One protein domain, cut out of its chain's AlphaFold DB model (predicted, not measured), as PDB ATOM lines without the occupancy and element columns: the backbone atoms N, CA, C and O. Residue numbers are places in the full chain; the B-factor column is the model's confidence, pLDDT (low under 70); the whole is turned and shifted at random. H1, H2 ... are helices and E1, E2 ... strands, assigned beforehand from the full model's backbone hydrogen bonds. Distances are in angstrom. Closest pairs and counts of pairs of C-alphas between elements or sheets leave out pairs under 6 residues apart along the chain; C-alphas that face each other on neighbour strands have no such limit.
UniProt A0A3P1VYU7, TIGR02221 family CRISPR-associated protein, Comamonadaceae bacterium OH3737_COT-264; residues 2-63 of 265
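AT A GLANCE: This is residues 2 to 63 of the 265 residues of the protein "TIGR02221 family CRISPR-associated protein" of Comamonadaceae bacterium OH3737_COT-264 (UniProt A0A3P1VYU7). Two parallel strands, E1 and E2, lie side by side as a narrow ribbon, and the long helix H2 packs over them with its residues 26 to 37. The short helix H1 sits at one end of this ribbon, while past the other end residues 51 to 63, with no named element, run on and fold back as a loop. The printed part has 62 residues with two named helices and two named strands, in the order H1, E1, H2, E2; the class is mixed, helices and strands. It is loose, a rod spanning 45 by 21 by 15 A, with a radius of gyration of the C-alphas of 14.3 A.

HOW THE PARTS SIT: Start with H1, residues 2 to 6, and H2, residues 25 to 39: they are close but not clearly touching, with Ala 5 and Leu 36 their closest C-alphas at 6.8 A. Go on to E1, residues 13 to 17, and E2, residues 43 to 50: these parallel neighbours run at 17 degrees, and their C-alphas 13 and 43 face each other at 4.5 A. Look there for N 14 and O 43 at 2.8 A and N 48 and O 16 at 2.8 A, within hydrogen-bond range. E1, H2 and E2 form a strand-helix-strand unit, two parallel neighbour strands with a helix between them in the chain, and its crossover is right-handed. The closest C-alphas of E1 and H2 are those of Leu 16 and Ala 29, 7.6 A apart; those of H2 and E2 are Arg 37 and Gln 43, 5.8 A apart. H1 and E2 are apart. In H1 and H2 every O i to N i+4 pair is within hydrogen-bond range.

IN THESE COORDINATES: Find C-alpha 2 at (293.878, 226.566, 210.465), where H1 begins; it runs 6.2 A to C-alpha 6. E1 covers 13.5 A from C-alpha 13 to 17. Find C-alpha 25 at (293.508, 224.832, 225.775); from there H2 runs 19.9 A to C-alpha 39. E2 runs 21.6 A from C-alpha 43 to C-alpha 50 at (286.544, 232.814, 234.600).

THE WHOLE: The C-alphas of Val 39 and His 58 are the two farthest apart, at 45.1 A. The printed part has no cut. The link H2 to E2 is tight, and those from H1 to E1 and from E1 to H2 are short. Mean pLDDT of the printed part is 91.3, and no printed residue is under 70.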
ATOM      1  N   THR A   2     294.522 226.170 211.738       80.31
ATOM      2  CA  THR A   2     293.878 226.566 210.465       80.31
ATOM      3  C   THR A   2     292.401 226.951 210.591       80.31
ATOM      4  O   THR A   2     291.997 227.966 210.037       80.31
ATOM      5  N   THR A   3     291.604 226.214 211.370       85.25
ATOM      6  CA  THR A   3     290.182 226.548 211.592       85.25
ATOM      7  C   THR A   3     289.994 227.913 212.255       85.25
ATOM      8  O   THR A   3     289.203 228.715 211.779       85.25
ATOM      9  N   LEU A   4     290.761 228.197 213.314       83.00
ATOM     10  CA  LEU A   4     290.735 229.487 214.010       83.00
ATOM     11  C   LEU A   4     291.184 230.622 213.080       83.00
ATOM     12  O   LEU A   4     290.557 231.669 213.038       83.00
ATOM     13  N   ALA A   5     292.240 230.390 212.298       83.38
ATOM     14  CA  ALA A   5     292.745 231.370 211.345       83.38
ATOM     15  C   ALA A   5     291.694 231.741 210.288       83.38
ATOM     16  O   ALA A   5     291.593 232.900 209.917       83.38
ATOM     17  N   ASN A   6     290.902 230.776 209.818       89.06
ATOM     18  CA  ASN A   6     289.844 231.018 208.833       89.06
ATOM     19  C   ASN A   6     288.605 231.706 209.421       89.06
ATOM     20  O   ASN A   6     287.779 232.192 208.656       89.06
ATOM     21  N   ALA A   7     288.475 231.743 210.749       89.94
ATOM     22  CA  ALA A   7     287.358 232.383 211.434       89.94
ATOM     23  C   ALA A   7     287.547 233.897 211.632       89.94
ATOM     24  O   ALA A   7     286.612 234.551 212.075       89.94
ATOM     25  N   VAL A   8     288.734 234.435 211.325       92.56
ATOM     26  CA  VAL A   8     289.082 235.848 211.534       92.56
ATOM     27  C   VAL A   8     289.725 236.473 210.294       92.56
ATOM     28  O   VAL A   8     290.465 235.819 209.541       92.56
ATOM     29  N   GLN A   9     289.467 237.761 210.093       92.81
ATOM     30  CA  GLN A   9     289.994 238.563 208.990       92.81
ATOM     31  C   GLN A   9     291.127 239.495 209.454       92.81
ATOM     32  O   GLN A   9     291.143 239.924 210.608       92.81
ATOM     33  N   PRO A  10     292.091 239.833 208.576       93.50
ATOM     34  CA  PRO A  10     293.124 240.814 208.899       93.50
ATOM     35  C   PRO A  10     292.539 242.155 209.352       93.50
ATOM     36  O   PRO A  10     291.589 242.655 208.754       93.50
ATOM     37  N   GLY A  11     293.125 242.745 210.393       92.69
ATOM     38  CA  GLY A  11     292.668 244.003 210.986       92.69
ATOM     39  C   GLY A  11     291.512 243.873 211.981       92.69
ATOM     40  O   GLY A  11     291.196 244.859 212.641       92.69
ATOM     41  N   GLU A  12     290.905 242.691 212.137       95.44
ATOM     42  CA  GLU A  12     289.891 242.475 213.174       95.44
ATOM     43  C   GLU A  12     290.490 242.573 214.579       95.44
ATOM     44  O   GLU A  12     291.655 242.235 214.807       95.44
ATOM     45  N   THR A  13     289.661 242.995 215.531       95.00
ATOM     46  CA  THR A  13     289.983 242.988 216.958       95.00
ATOM     47  C   THR A  13     289.221 241.857 217.635       95.00
ATOM     48  O   THR A  13     288.002 241.762 217.506       95.00
ATOM     49  N   VAL A  14     289.934 240.995 218.359       94.06
ATOM     50  CA  VAL A  14     289.363 239.826 219.034       94.06
ATOM     51  C   VAL A  14     289.724 239.804 220.514       94.06
ATOM     52  O   VAL A  14     290.818 240.203 220.913       94.06
ATOM     53  N   VAL A  15     288.807 239.273 221.317       93.69
ATOM     54  CA  VAL A  15     289.005 238.956 222.733       93.69
ATOM     55  C   VAL A  15     288.865 237.447 222.888       93.69
ATOM     56  O   VAL A  15     287.927 236.855 222.354       93.69
ATOM     57  N   LEU A  16     289.808 236.816 223.585       92.56
ATOM     58  CA  LEU A  16     289.807 235.367 223.772       92.56
ATOM     59  C   LEU A  16     289.272 235.009 225.156       92.56
ATOM     60  O   LEU A  16     289.888 235.339 226.164       92.56
ATOM     61  N   ASP A  17     288.158 234.288 225.201       93.44
ATOM     62  CA  ASP A  17     287.666 233.654 226.422       93.44
ATOM     63  C   ASP A  17     288.218 232.225 226.515       93.44
ATOM     64  O   ASP A  17     287.990 231.394 225.632       93.44
ATOM     65  N   VAL A  18     288.970 231.947 227.579       93.12
ATOM     66  CA  VAL A  18     289.561 230.634 227.865       93.12
ATOM     67  C   VAL A  18     288.973 229.988 229.124       93.12
ATOM     68  O   VAL A  18     289.585 229.090 229.699       93.12
ATOM     69  N   THR A  19     287.785 230.426 229.557       92.50
ATOM     70  CA  THR A  19     287.077 229.931 230.754       92.50
ATOM     71  C   THR A  19     286.733 228.445 230.663       92.50
ATOM     72  O   THR A  19     286.829 227.718 231.651       92.50
ATOM     73  N   HIS A  20     286.333 227.969 229.482       88.00
ATOM     74  CA  HIS A  20     285.874 226.596 229.292       88.00
ATOM     75  C   HIS A  20     286.818 225.763 228.425       88.00
ATOM     76  O   HIS A  20     287.431 226.242 227.473       88.00
ATOM     77  N   GLY A  21     286.856 224.465 228.726       86.19
ATOM     78  CA  GLY A  21     287.550 223.453 227.942       86.19
ATOM     79  C   GLY A  21     288.637 222.719 228.724       86.19
ATOM     80  O   GLY A  21     288.737 222.816 229.946       86.19
ATOM     81  N   PHE A  22     289.437 221.911 228.029       88.50
ATOM     82  CA  PHE A  22     290.509 221.155 228.672       88.50
ATOM     83  C   PHE A  22     291.628 222.079 229.166       88.50
ATOM     84  O   PHE A  22     291.965 223.057 228.508       88.50
ATOM     85  N   ARG A  23     292.290 221.707 230.272       85.81
ATOM     86  CA  ARG A  23     293.335 222.518 230.938       85.81
ATOM     87  C   ARG A  23     294.515 222.935 230.049       85.81
ATOM     88  O   ARG A  23     295.230 223.867 230.390       85.81
ATOM     89  N   HIS A  24     294.740 222.254 228.927       87.38
ATOM     90  CA  HIS A  24     295.793 222.603 227.968       87.38
ATOM     91  C   HIS A  24     295.344 223.630 226.909       87.38
ATOM     92  O   HIS A  24     296.189 224.206 226.227       87.38
ATOM     93  N   LEU A  25     294.039 223.881 226.756       87.25
ATOM     94  CA  LEU A  25     293.508 224.832 225.775       87.25
ATOM     95  C   LEU A  25     293.897 226.289 226.066       87.25
ATOM     96  O   LEU A  25     294.250 226.959 225.101       87.25
ATOM     97  N   PRO A  26     293.941 226.785 227.321       86.38
ATOM     98  CA  PRO A  26     294.461 228.126 227.602       86.38
ATOM     99  C   PRO A  26     295.905 228.325 227.114       86.38
ATOM    100  O   PRO A  26     296.226 229.353 226.520       86.38
ATOM    101  N   MET A  27     296.766 227.309 227.263       87.12
ATOM    102  CA  MET A  27     298.136 227.353 226.733       87.12
ATOM    103  C   MET A  27     298.144 227.428 225.201       87.12
ATOM    104  O   MET A  27     298.887 228.214 224.617       87.12
ATOM    105  N   LEU A  28     297.285 226.647 224.537       88.81
ATOM    106  CA  LEU A  28     297.121 226.717 223.083       88.81
ATOM    107  C   LEU A  28     296.524 228.048 222.620       88.81
ATOM    108  O   LEU A  28     296.889 228.522 221.548       88.81
ATOM    109  N   ALA A  29     295.644 228.661 223.410       89.31
ATOM    110  CA  ALA A  29     295.045 229.952 223.110       89.31
ATOM    111  C   ALA A  29     296.083 231.081 223.145       89.31
ATOM    112  O   ALA A  29     296.049 231.940 222.273       89.31
ATOM    113  N   LEU A  30     297.061 231.044 224.059       88.69
ATOM    114  CA  LEU A  30     298.186 231.992 224.060       88.69
ATOM    115  C   LEU A  30     299.054 231.858 222.797       88.69
ATOM    116  O   LEU A  30     299.399 232.856 222.162       88.69
ATOM    117  N   VAL A  31     299.363 230.624 222.380       90.06
ATOM    118  CA  VAL A  31     300.095 230.364 221.122       90.06
ATOM    119  C   VAL A  31     299.275 230.814 219.910       90.06
ATOM    120  O   VAL A  31     299.803 231.413 218.972       90.06
ATOM    121  N   ALA A  32     297.968 230.564 219.934       91.00
ATOM    122  CA  ALA A  32     297.053 230.991 218.891       91.00
ATOM    123  C   ALA A  32     296.959 232.516 218.803       91.00
ATOM    124  O   ALA A  32     297.038 233.054 217.705       91.00
ATOM    125  N   ALA A  33     296.855 233.213 219.937       91.62
ATOM    126  CA  ALA A  33     296.839 234.669 220.010       91.62
ATOM    127  C   ALA A  33     298.070 235.271 219.325       91.62
ATOM    128  O   ALA A  33     297.954 236.175 218.497       91.62
ATOM    129  N   ARG A  34     299.249 234.703 219.602       89.69
ATOM    130  CA  ARG A  34     300.503 235.073 218.938       89.69
ATOM    131  C   ARG A  34     300.428 234.863 217.431       89.69
ATOM    132  O   ARG A  34     300.698 235.787 216.667       89.69
ATOM    133  N   TYR A  35     300.015 233.677 216.997       91.62
ATOM    134  CA  TYR A  35     299.860 233.377 215.575       91.62
ATOM    135  C   TYR A  35     298.890 234.348 214.881       91.62
ATOM    136  O   TYR A  35     299.206 234.885 213.820       91.62
ATOM    137  N   LEU A  36     297.728 234.611 215.484       92.69
ATOM    138  CA  LEU A  36     296.732 235.531 214.942       92.69
ATOM    139  C   LEU A  36     297.307 236.940 214.776       92.69
ATOM    140  O   LEU A  36     297.147 237.552 213.721       92.69
ATOM    141  N   ARG A  37     298.046 237.425 215.773       91.12
ATOM    142  CA  ARG A  37     298.621 238.765 215.727       91.12
ATOM    143  C   ARG A  37     299.736 238.913 214.697       91.12
ATOM    144  O   ARG A  37     299.707 239.856 213.914       91.12
ATOM    145  N   HIS A  38     300.682 237.978 214.650       89.94
ATOM    146  CA  HIS A  38     301.852 238.105 213.771       89.94
ATOM    147  C   HIS A  38     301.607 237.623 212.337       89.94
ATOM    148  O   HIS A  38     302.169 238.185 211.403       89.94
ATOM    149  N   VAL A  39     300.778 236.591 212.144       91.75
ATOM    150  CA  VAL A  39     300.566 235.967 210.823       91.75
ATOM    151  C   VAL A  39     299.275 236.449 210.178       91.75
ATOM    152  O   VAL A  39     299.246 236.710 208.980       91.75
ATOM    153  N   ARG A  40     298.191 236.561 210.955       92.25
ATOM    154  CA  ARG A  40     296.882 236.996 210.438       92.25
ATOM    155  C   ARG A  40     296.652 238.498 210.557       92.25
ATOM    156  O   ARG A  40     295.648 238.963 210.037       92.25
ATOM    157  N   GLN A  41     297.571 239.235 211.187       92.50
ATOM    158  CA  GLN A  41     297.469 240.683 211.403       92.50
ATOM    159  C   GLN A  41     296.174 241.075 212.136       92.50
ATOM    160  O   GLN A  41     295.553 242.091 211.836       92.50
ATOM    161  N   VAL A  42     295.752 240.236 213.084       94.25
ATOM    162  CA  VAL A  42     294.576 240.446 213.940       94.25
ATOM    163  C   VAL A  42     295.020 241.089 215.251       94.25
ATOM    164  O   VAL A  42     296.023 240.689 215.839       94.25
ATOM    165  N   GLN A  43     294.269 242.059 215.756       91.56
ATOM    166  CA  GLN A  43     294.514 242.631 217.074       91.56
ATOM    167  C   GLN A  43     293.887 241.740 218.147       91.56
ATOM    168  O   GLN A  43     292.672 241.701 218.306       91.56
ATOM    169  N   VAL A  44     294.708 241.017 218.904       92.69
ATOM    170  CA  VAL A  44     294.227 240.311 220.099       92.69
ATOM    171  C   VAL A  44     294.254 241.296 221.260       92.69
ATOM    172  O   VAL A  44     295.333 241.631 221.741       92.69
ATOM    173  N   GLN A  45     293.080 241.790 221.654       90.12
ATOM    174  CA  GLN A  45     292.943 242.841 222.658       90.12
ATOM    175  C   GLN A  45     293.248 242.314 224.062       90.12
ATOM    176  O   GLN A  45     294.115 242.852 224.739       90.12
ATOM    177  N   ASP A  46     292.573 241.241 224.473       90.25
ATOM    178  CA  ASP A  46     292.704 240.665 225.810       90.25
ATOM    179  C   ASP A  46     292.405 239.160 225.800       90.25
ATOM    180  O   ASP A  46     291.816 238.613 224.859       90.25
ATOM    181  N   VAL A  47     292.815 238.494 226.879       93.12
ATOM    182  CA  VAL A  47     292.499 237.090 227.159       93.12
ATOM    183  C   VAL A  47     291.858 237.023 228.536       93.12
ATOM    184  O   VAL A  47     292.454 237.497 229.499       93.12
ATOM    185  N   TYR A  48     290.676 236.426 228.655       94.56
ATOM    186  CA  TYR A  48     289.946 236.330 229.918       94.56
ATOM    187  C   TYR A  48     289.738 234.887 230.357       94.56
ATOM    188  O   TYR A  48     289.511 233.997 229.539       94.56
ATOM    189  N   TYR A  49     289.795 234.674 231.669       93.88
ATOM    190  CA  TYR A  49     289.546 233.390 232.307       93.88
ATOM    191  C   TYR A  49     288.614 233.563 233.506       93.88
ATOM    192  O   TYR A  49     288.967 234.224 234.484       93.88
ATOM    193  N   GLY A  50     287.432 232.955 233.451       94.06
ATOM    194  CA  GLY A  50     286.544 232.814 234.600       94.06
ATOM    195  C   GLY A  50     287.107 231.793 235.584       94.06
ATOM    196  O   GLY A  50     287.094 230.591 235.320       94.06
ATOM    197  N   ALA A  51     287.594 232.258 236.732       93.38
ATOM    198  CA  ALA A  51     288.233 231.407 237.725       93.38
ATOM    199  C   ALA A  51     287.202 230.859 238.719       93.38
ATOM    200  O   ALA A  51     287.123 231.316 239.859       93.38
ATOM    201  N   LEU A  52     286.399 229.880 238.286       92.50
ATOM    202  CA  LEU A  52     285.336 229.277 239.105       92.50
ATOM    203  C   LEU A  52     285.855 228.756 240.450       92.50
ATOM    204  O   LEU A  52     285.210 228.941 241.482       92.50
ATOM    205  N   GLU A  53     287.049 228.169 240.462       90.19
ATOM    206  CA  GLU A  53     287.701 227.672 241.674       90.19
ATOM    207  C   GLU A  53     288.109 228.787 242.655       90.19
ATOM    208  O   GLU A  53     288.415 228.499 243.809       90.19
ATOM    209  N   MET A  54     288.089 230.052 242.228       94.69
ATOM    210  CA  MET A  54     288.363 231.235 243.050       94.69
ATOM    211  C   MET A  54     287.083 231.945 243.514       94.69
ATOM    212  O   MET A  54     287.134 233.113 243.895       94.69
ATOM    213  N   THR A  55     285.928 231.274 243.464       95.62
ATOM    214  CA  THR A  55     284.672 231.853 243.957       95.62
ATOM    215  C   THR A  55     284.780 232.168 245.446       95.62
ATOM    216  O   THR A  55     285.007 231.277 246.267       95.62
ATOM    217  N   ASP A  56     284.586 233.436 245.798       94.50
ATOM    218  CA  ASP A  56     284.582 233.891 247.182       94.50
ATOM    219  C   ASP A  56     283.347 233.328 247.902       94.50
ATOM    220  O   ASP A  56     282.199 233.519 247.491       94.50
ATOM    221  N   LEU A  57     283.586 232.595 248.989       93.19
ATOM    222  CA  LEU A  57     282.543 231.905 249.746       93.19
ATOM    223  C   LEU A  57     281.626 232.865 250.522       93.19
ATOM    224  O   LEU A  57     280.494 232.494 250.838       93.19
ATOM    225  N   HIS A  58     282.082 234.081 250.824       93.62
ATOM    226  CA  HIS A  58     281.337 235.058 251.613       93.62
ATOM    227  C   HIS A  58     280.318 235.831 250.774       93.62
ATOM    228  O   HIS A  58     279.178 236.004 251.202       93.62
ATOM    229  N   ASN A  59     280.703 236.280 249.578       95.06
ATOM    230  CA  ASN A  59     279.844 237.078 248.689       95.06
ATOM    231  C   ASN A  59     279.354 236.308 247.445       95.06
ATOM    232  O   ASN A  59     278.548 236.845 246.685       95.06
ATOM    233  N   ARG A  60     279.797 235.053 247.254       93.94
ATOM    234  CA  ARG A  60     279.482 234.180 246.106       93.94
ATOM    235  C   ARG A  60     279.862 234.772 244.746       93.94
ATOM    236  O   ARG A  60     279.229 234.450 243.742       93.94
ATOM    237  N   GLN A  61     280.872 235.638 244.701       95.75
ATOM    238  CA  GLN A  61     281.374 236.214 243.458       95.75
ATOM    239  C   GLN A  61     282.534 235.386 242.909       95.75
ATOM    240  O   GLN A  61     283.474 235.043 243.624       95.75
ATOM    241  N   THR A  62     282.472 235.087 241.614       96.12
ATOM    242  CA  THR A  62     283.547 234.423 240.873       96.12
ATOM    243  C   THR A  62     284.330 235.467 240.080       96.12
ATOM    244  O   THR A  62     283.725 236.181 239.276       96.12
ATOM    245  N   PRO A  63     285.656 235.583 240.264       95.81
ATOM    246  CA  PRO A  63     286.441 236.565 239.534       95.81
ATOM    247  C   PRO A  63     286.670 236.144 238.077       95.81
ATOM    248  O   PRO A  63     286.885 234.969 237.767       95.81
TER     249      PRO A  63